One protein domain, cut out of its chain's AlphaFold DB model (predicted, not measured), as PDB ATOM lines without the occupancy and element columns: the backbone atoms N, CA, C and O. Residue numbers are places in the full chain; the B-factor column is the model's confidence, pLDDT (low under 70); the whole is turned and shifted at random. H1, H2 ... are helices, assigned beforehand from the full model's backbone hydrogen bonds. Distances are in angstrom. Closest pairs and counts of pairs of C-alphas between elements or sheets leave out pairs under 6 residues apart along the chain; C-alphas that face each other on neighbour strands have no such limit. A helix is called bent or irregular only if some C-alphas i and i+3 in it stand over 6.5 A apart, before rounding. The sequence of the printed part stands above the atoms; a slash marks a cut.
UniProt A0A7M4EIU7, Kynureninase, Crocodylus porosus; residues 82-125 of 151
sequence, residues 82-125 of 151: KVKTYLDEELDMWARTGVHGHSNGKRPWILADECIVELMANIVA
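Overview. This is residues 82 to 125 of the 151 residues of the protein "Kynureninase" of Crocodylus porosus (UniProt A0A7M4EIU7). Picture a flat, open V with its corner near residue 96: one limb is H1 up to its sharp kink, and the other is the end of H1, a looping link and then H2, which sticks out as an arm with residues 116 to 125. The printed part has 44 residues with two named helices, H1 then H2, and no named strand; it is all helix. It is loose, with a radius of gyration of the C-alphas of 12.1 A, and spans 37 by 22 by 10 A.

Arrangement. Begin at H1, residues 82 to 102, which has a kink of 104 degrees near residue 96 and is irregular, with C-alphas 96 and 99 9.6 A apart. H2, residues 114 to 124, is apart from H1 and irregular too, with C-alphas 115 and 118 7.2 A apart. Backbone O i to N i+4 pairs are within hydrogen-bond range in 13 of 17 for H1 and 3 of 7 for H2, where 6 of 8 O i to N i+3 pairs are.

Along the chain. Find C-alpha 82 at (44.118, -45.331, -19.612); H1 runs 22.2 A from there to C-alpha 102. H2 runs 15.1 A to C-alpha 124 at (41.352, -26.215, -8.826).

Size, cuts and confidence. The C-alphas farthest apart, of Arg 96 and Ala 125, are 37.5 A apart. The link from H1 to H2 is long, 11 residues, and the printed part has no cut. Mean pLDDT of the printed part is 88.7; residue 125 is under 70.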
ATOM      1  N   LYS A  82      43.857 -44.640 -20.888       96.25
ATOM      2  CA  LYS A  82      44.118 -45.331 -19.612       96.25
ATOM      3  C   LYS A  82      42.858 -45.728 -18.838       96.25
ATOM      4  O   LYS A  82      42.971 -46.548 -17.932       96.25
ATOM      5  N   VAL A  83      41.677 -45.200 -19.186       96.69
ATOM      6  CA  VAL A  83      40.423 -45.501 -18.466       96.69
ATOM      7  C   VAL A  83      40.172 -47.005 -18.395       96.69
ATOM      8  O   VAL A  83      39.918 -47.525 -17.312       96.69
ATOM      9  N   LYS A  84      40.310 -47.715 -19.524       95.69
ATOM     10  CA  LYS A  84      40.110 -49.169 -19.566       95.69
ATOM     11  C   LYS A  84      41.078 -49.893 -18.629       95.69
ATOM     12  O   LYS A  84      40.656 -50.741 -17.860       95.69
ATOM     13  N   THR A  85      42.357 -49.524 -18.659       96.50
ATOM     14  CA  THR A  85      43.387 -50.134 -17.809       96.50
ATOM     15  C   THR A  85      43.067 -49.984 -16.328       96.50
ATOM     16  O   THR A  85      43.153 -50.959 -15.593       96.50
ATOM     17  N   TYR A  86      42.684 -48.786 -15.880       94.31
ATOM     18  CA  TYR A  86      42.359 -48.570 -14.469       94.31
ATOM     19  C   TYR A  86      41.089 -49.303 -14.049       94.31
ATOM     20  O   TYR A  86      41.043 -49.826 -12.942       94.31
ATOM     21  N   LEU A  87      40.090 -49.391 -14.929       95.38
ATOM     22  CA  LEU A  87      38.885 -50.162 -14.643       95.38
ATOM     23  C   LEU A  87      39.190 -51.662 -14.525       95.38
ATOM     24  O   LEU A  87      38.763 -52.292 -13.563       95.38
ATOM     25  N   ASP A  88      39.964 -52.210 -15.466       96.94
ATOM     26  CA  ASP A  88      40.375 -53.618 -15.455       96.94
ATOM     27  C   ASP A  88      41.142 -53.961 -14.161       96.94
ATOM     28  O   ASP A  88      40.876 -54.990 -13.546       96.94
ATOM     29  N   GLU A  89      42.028 -53.075 -13.680       94.88
ATOM     30  CA  GLU A  89      42.754 -53.276 -12.415       94.88
ATOM     31  C   GLU A  89      41.818 -53.438 -11.201       94.88
ATOM     32  O   GLU A  89      42.065 -54.296 -10.345       94.88
ATOM     33  N   GLU A  90      40.756 -52.632 -11.117       94.50
ATOM     34  CA  GLU A  90      39.795 -52.698 -10.010       94.50
ATOM     35  C   GLU A  90      38.854 -53.903 -10.136       94.50
ATOM     36  O   GLU A  90      38.580 -54.581  -9.141       94.50
ATOM     37  N   LEU A  91      38.414 -54.232 -11.356       96.25
ATOM     38  CA  LEU A  91      37.612 -55.431 -11.621       96.25
ATOM     39  C   LEU A  91      38.388 -56.713 -11.279       96.25
ATOM     40  O   LEU A  91      37.846 -57.608 -10.626       96.25
ATOM     41  N   ASP A  92      39.672 -56.777 -11.631       95.81
ATOM     42  CA  ASP A  92      40.554 -57.898 -11.291       95.81
ATOM     43  C   ASP A  92      40.810 -57.996  -9.782       95.81
ATOM     44  O   ASP A  92      40.962 -59.093  -9.230       95.81
ATOM     45  N   MET A  93      40.911 -56.862  -9.082       93.31
ATOM     46  CA  MET A  93      41.017 -56.854  -7.622       93.31
ATOM     47  C   MET A  93      39.747 -57.418  -6.985       93.31
ATOM     48  O   MET A  93      39.831 -58.295  -6.117       93.31
ATOM     49  N   TRP A  94      38.586 -56.963  -7.454       95.50
ATOM     50  CA  TRP A  94      37.296 -57.414  -6.953       95.50
ATOM     51  C   TRP A  94      37.094 -58.914  -7.173       95.50
ATOM     52  O   TRP A  94      36.787 -59.633  -6.220       95.50
ATOM     53  N   ALA A  95      37.363 -59.407  -8.382       96.75
ATOM     54  CA  ALA A  95      37.233 -60.824  -8.711       96.75
ATOM     55  C   ALA A  95      38.129 -61.727  -7.842       96.75
ATOM     56  O   ALA A  95      37.740 -62.842  -7.500       96.75
ATOM     57  N   ARG A  96      39.329 -61.257  -7.471       95.25
ATOM     58  CA  ARG A  96      40.298 -62.046  -6.689       95.25
ATOM     59  C   ARG A  96      40.082 -61.988  -5.184       95.25
ATOM     60  O   ARG A  96      40.351 -62.970  -4.501       95.25
ATOM     61  N   THR A  97      39.691 -60.830  -4.659       93.94
ATOM     62  CA  THR A  97      39.760 -60.553  -3.214       93.94
ATOM     63  C   THR A  97      38.418 -60.180  -2.595       93.94
ATOM     64  O   THR A  97      38.309 -60.107  -1.368       93.94
ATOM     65  N   GLY A  98      37.380 -59.989  -3.414       94.00
ATOM     66  CA  GLY A  98      36.050 -59.622  -2.949       94.00
ATOM     67  C   GLY A  98      36.094 -58.380  -2.060       94.00
ATOM     68  O   GLY A  98      36.703 -57.368  -2.402       94.00
ATOM     69  N   VAL A  99      35.482 -58.487  -0.881       94.38
ATOM     70  CA  VAL A  99      35.396 -57.404   0.110       94.38
ATOM     71  C   VAL A  99      36.764 -56.908   0.596       94.38
ATOM     72  O   VAL A  99      36.884 -55.766   1.034       94.38
ATOM     73  N   HIS A 100      37.825 -57.716   0.501       92.88
ATOM     74  CA  HIS A 100      39.147 -57.307   0.979       92.88
ATOM     75  C   HIS A 100      39.769 -56.168   0.155       92.88
ATOM     76  O   HIS A 100      40.670 -55.500   0.670       92.88
ATOM     77  N   GLY A 101      39.261 -55.883  -1.052       91.75
ATOM     78  CA  GLY A 101      39.628 -54.699  -1.841       91.75
ATOM     79  C   GLY A 101      39.267 -53.363  -1.173       91.75
ATOM     80  O   GLY A 101      39.862 -52.335  -1.486       91.75
ATOM     81  N   HIS A 102      38.373 -53.360  -0.175       90.12
ATOM     82  CA  HIS A 102      38.060 -52.145   0.584       90.12
ATOM     83  C   HIS A 102      39.279 -51.542   1.286       90.12
ATOM     84  O   HIS A 102      39.399 -50.320   1.352       90.12
ATOM     85  N   SER A 103      40.172 -52.384   1.811       90.12
ATOM     86  CA  SER A 103      41.311 -51.952   2.634       90.12
ATOM     87  C   SER A 103      42.671 -52.284   2.019       90.12
ATOM     88  O   SER A 103      43.690 -51.869   2.559       90.12
ATOM     89  N   ASN A 104      42.706 -53.038   0.917       83.12
ATOM     90  CA  ASN A 104      43.935 -53.532   0.299       83.12
ATOM     91  C   ASN A 104      43.983 -53.193  -1.194       83.12
ATOM     92  O   ASN A 104      42.952 -53.040  -1.840       83.12
ATOM     93  N   GLY A 105      45.191 -53.155  -1.760       83.94
ATOM     94  CA  GLY A 105      45.412 -52.916  -3.187       83.94
ATOM     95  C   GLY A 105      46.116 -51.594  -3.473       83.94
ATOM     96  O   GLY A 105      46.534 -50.886  -2.563       83.94
ATOM     97  N   LYS A 106      46.266 -51.274  -4.766       84.00
ATOM     98  CA  LYS A 106      46.866 -50.003  -5.204       84.00
ATOM     99  C   LYS A 106      45.977 -48.802  -4.869       84.00
ATOM    100  O   LYS A 106      46.501 -47.722  -4.628       84.00
ATOM    101  N   ARG A 107      44.654 -48.994  -4.892       87.75
ATOM    102  CA  ARG A 107      43.632 -47.978  -4.617       87.75
ATOM    103  C   ARG A 107      42.588 -48.581  -3.674       87.75
ATOM    104  O   ARG A 107      41.583 -49.106  -4.144       87.75
ATOM    105  N   PRO A 108      42.841 -48.593  -2.355       90.12
ATOM    106  CA  PRO A 108      41.866 -49.099  -1.396       90.12
ATOM    107  C   PRO A 108      40.536 -48.364  -1.567       90.12
ATOM    108  O   PRO A 108      40.509 -47.133  -1.537       90.12
ATOM    109  N   TRP A 109      39.430 -49.092  -1.743       90.88
ATOM    110  CA  TRP A 109      38.155 -48.454  -2.096       90.88
ATOM    111  C   TRP A 109      37.619 -47.519  -1.009       90.88
ATOM    112  O   TRP A 109      36.865 -46.602  -1.314       90.88
ATOM    113  N   ILE A 110      38.032 -47.719   0.248       89.50
ATOM    114  CA  ILE A 110      37.685 -46.824   1.359       89.50
ATOM    115  C   ILE A 110      38.317 -45.427   1.239       89.50
ATOM    116  O   ILE A 110      37.802 -44.495   1.840       89.50
ATOM    117  N   LEU A 111      39.403 -45.287   0.468       87.25
ATOM    118  CA  LEU A 111      40.134 -44.029   0.249       87.25
ATOM    119  C   LEU A 111      40.079 -43.583  -1.220       87.25
ATOM    120  O   LEU A 111      40.923 -42.808  -1.670       87.25
ATOM    121  N   ALA A 112      39.150 -44.128  -2.009       82.12
ATOM    122  CA  ALA A 112      39.119 -43.896  -3.451       82.12
ATOM    123  C   ALA A 112      38.921 -42.410  -3.802       82.12
ATOM    124  O   ALA A 112      39.512 -41.926  -4.769       82.12
ATOM    125  N   ASP A 113      38.126 -41.694  -3.008       81.00
ATOM    126  CA  ASP A 113      37.909 -40.253  -3.122       81.00
ATOM    127  C   ASP A 113      39.136 -39.445  -2.678       81.00
ATOM    128  O   ASP A 113      39.500 -38.480  -3.346       81.00
ATOM    129  N   GLU A 114      39.835 -39.866  -1.624       81.75
ATOM    130  CA  GLU A 114      41.055 -39.197  -1.147       81.75
ATOM    131  C   GLU A 114      42.228 -39.325  -2.134       81.75
ATOM    132  O   GLU A 114      42.991 -38.376  -2.327       81.75
ATOM    133  N   CYS A 115      42.335 -40.461  -2.833       76.06
ATOM    134  CA  CYS A 115      43.418 -40.752  -3.780       76.06
ATOM    135  C   CYS A 115      43.510 -39.764  -4.962       76.06
ATOM    136  O   CYS A 115      44.544 -39.706  -5.629       76.06
ATOM    137  N   ILE A 116      42.444 -39.009  -5.254       81.69
ATOM    138  CA  ILE A 116      42.402 -38.043  -6.365       81.69
ATOM    139  C   ILE A 116      42.539 -36.585  -5.912       81.69
ATOM    140  O   ILE A 116      42.745 -35.711  -6.755       81.69
ATOM    141  N   VAL A 117      42.453 -36.303  -4.608       82.19
ATOM    142  CA  VAL A 117      42.417 -34.927  -4.082       82.19
ATOM    143  C   VAL A 117      43.705 -34.173  -4.405       82.19
ATOM    144  O   VAL A 117      43.644 -33.061  -4.925       82.19
ATOM    145  N   GLU A 118      44.870 -34.783  -4.172       79.25
ATOM    146  CA  GLU A 118      46.168 -34.153  -4.459       79.25
ATOM    147  C   GLU A 118      46.348 -33.851  -5.954       79.25
ATOM    148  O   GLU A 118      46.880 -32.805  -6.324       79.25
ATOM    149  N   LEU A 119      45.856 -34.737  -6.826       83.44
ATOM    150  CA  LEU A 119      45.912 -34.546  -8.276       83.44
ATOM    151  C   LEU A 119      45.010 -33.392  -8.723       83.44
ATOM    152  O   LEU A 119      45.390 -32.611  -9.595       83.44
ATOM    153  N   MET A 120      43.832 -33.267  -8.108       84.25
ATOM    154  CA  MET A 120      42.887 -32.191  -8.399       84.25
ATOM    155  C   MET A 120      43.332 -30.846  -7.824       84.25
ATOM    156  O   MET A 120      43.005 -29.817  -8.412       84.25
ATOM    157  N   ALA A 121      44.095 -30.829  -6.728       84.38
ATOM    158  CA  ALA A 121      44.548 -29.597  -6.087       84.38
ATOM    159  C   ALA A 121      45.310 -28.684  -7.062       84.38
ATOM    160  O   ALA A 121      45.011 -27.501  -7.137       84.38
ATOM    161  N   ASN A 122      46.194 -29.230  -7.899       81.94
ATOM    162  CA  ASN A 122      46.928 -28.434  -8.896       81.94
ATOM    163  C   ASN A 122      46.039 -27.863 -10.016       81.94
ATOM    164  O   ASN A 122      46.482 -26.993 -10.762       81.94
ATOM    165  N   ILE A 123      44.812 -28.370 -10.163       84.69
ATOM    166  CA  ILE A 123      43.856 -27.946 -11.191       84.69
ATOM    167  C   ILE A 123      42.905 -26.882 -10.635       84.69
ATOM    168  O   ILE A 123      42.615 -25.906 -11.322       84.69
ATOM    169  N   VAL A 124      42.392 -27.080  -9.414       79.94
ATOM    170  CA  VAL A 124      41.352 -26.215  -8.826       79.94
ATOM    171  C   VAL A 124      41.877 -25.210  -7.806       79.94
ATOM    172  O   VAL A 124      41.195 -24.220  -7.544       79.94
ATOM    173  N   ALA A 125      43.035 -25.462  -7.190       63.31
ATOM    174  CA  ALA A 125      43.513 -24.649  -6.085       63.31
ATOM    175  C   ALA A 125      44.425 -23.517  -6.565       63.31
ATOM    176  O   ALA A 125      45.453 -23.723  -7.208       63.31
TER     177      ALA A 125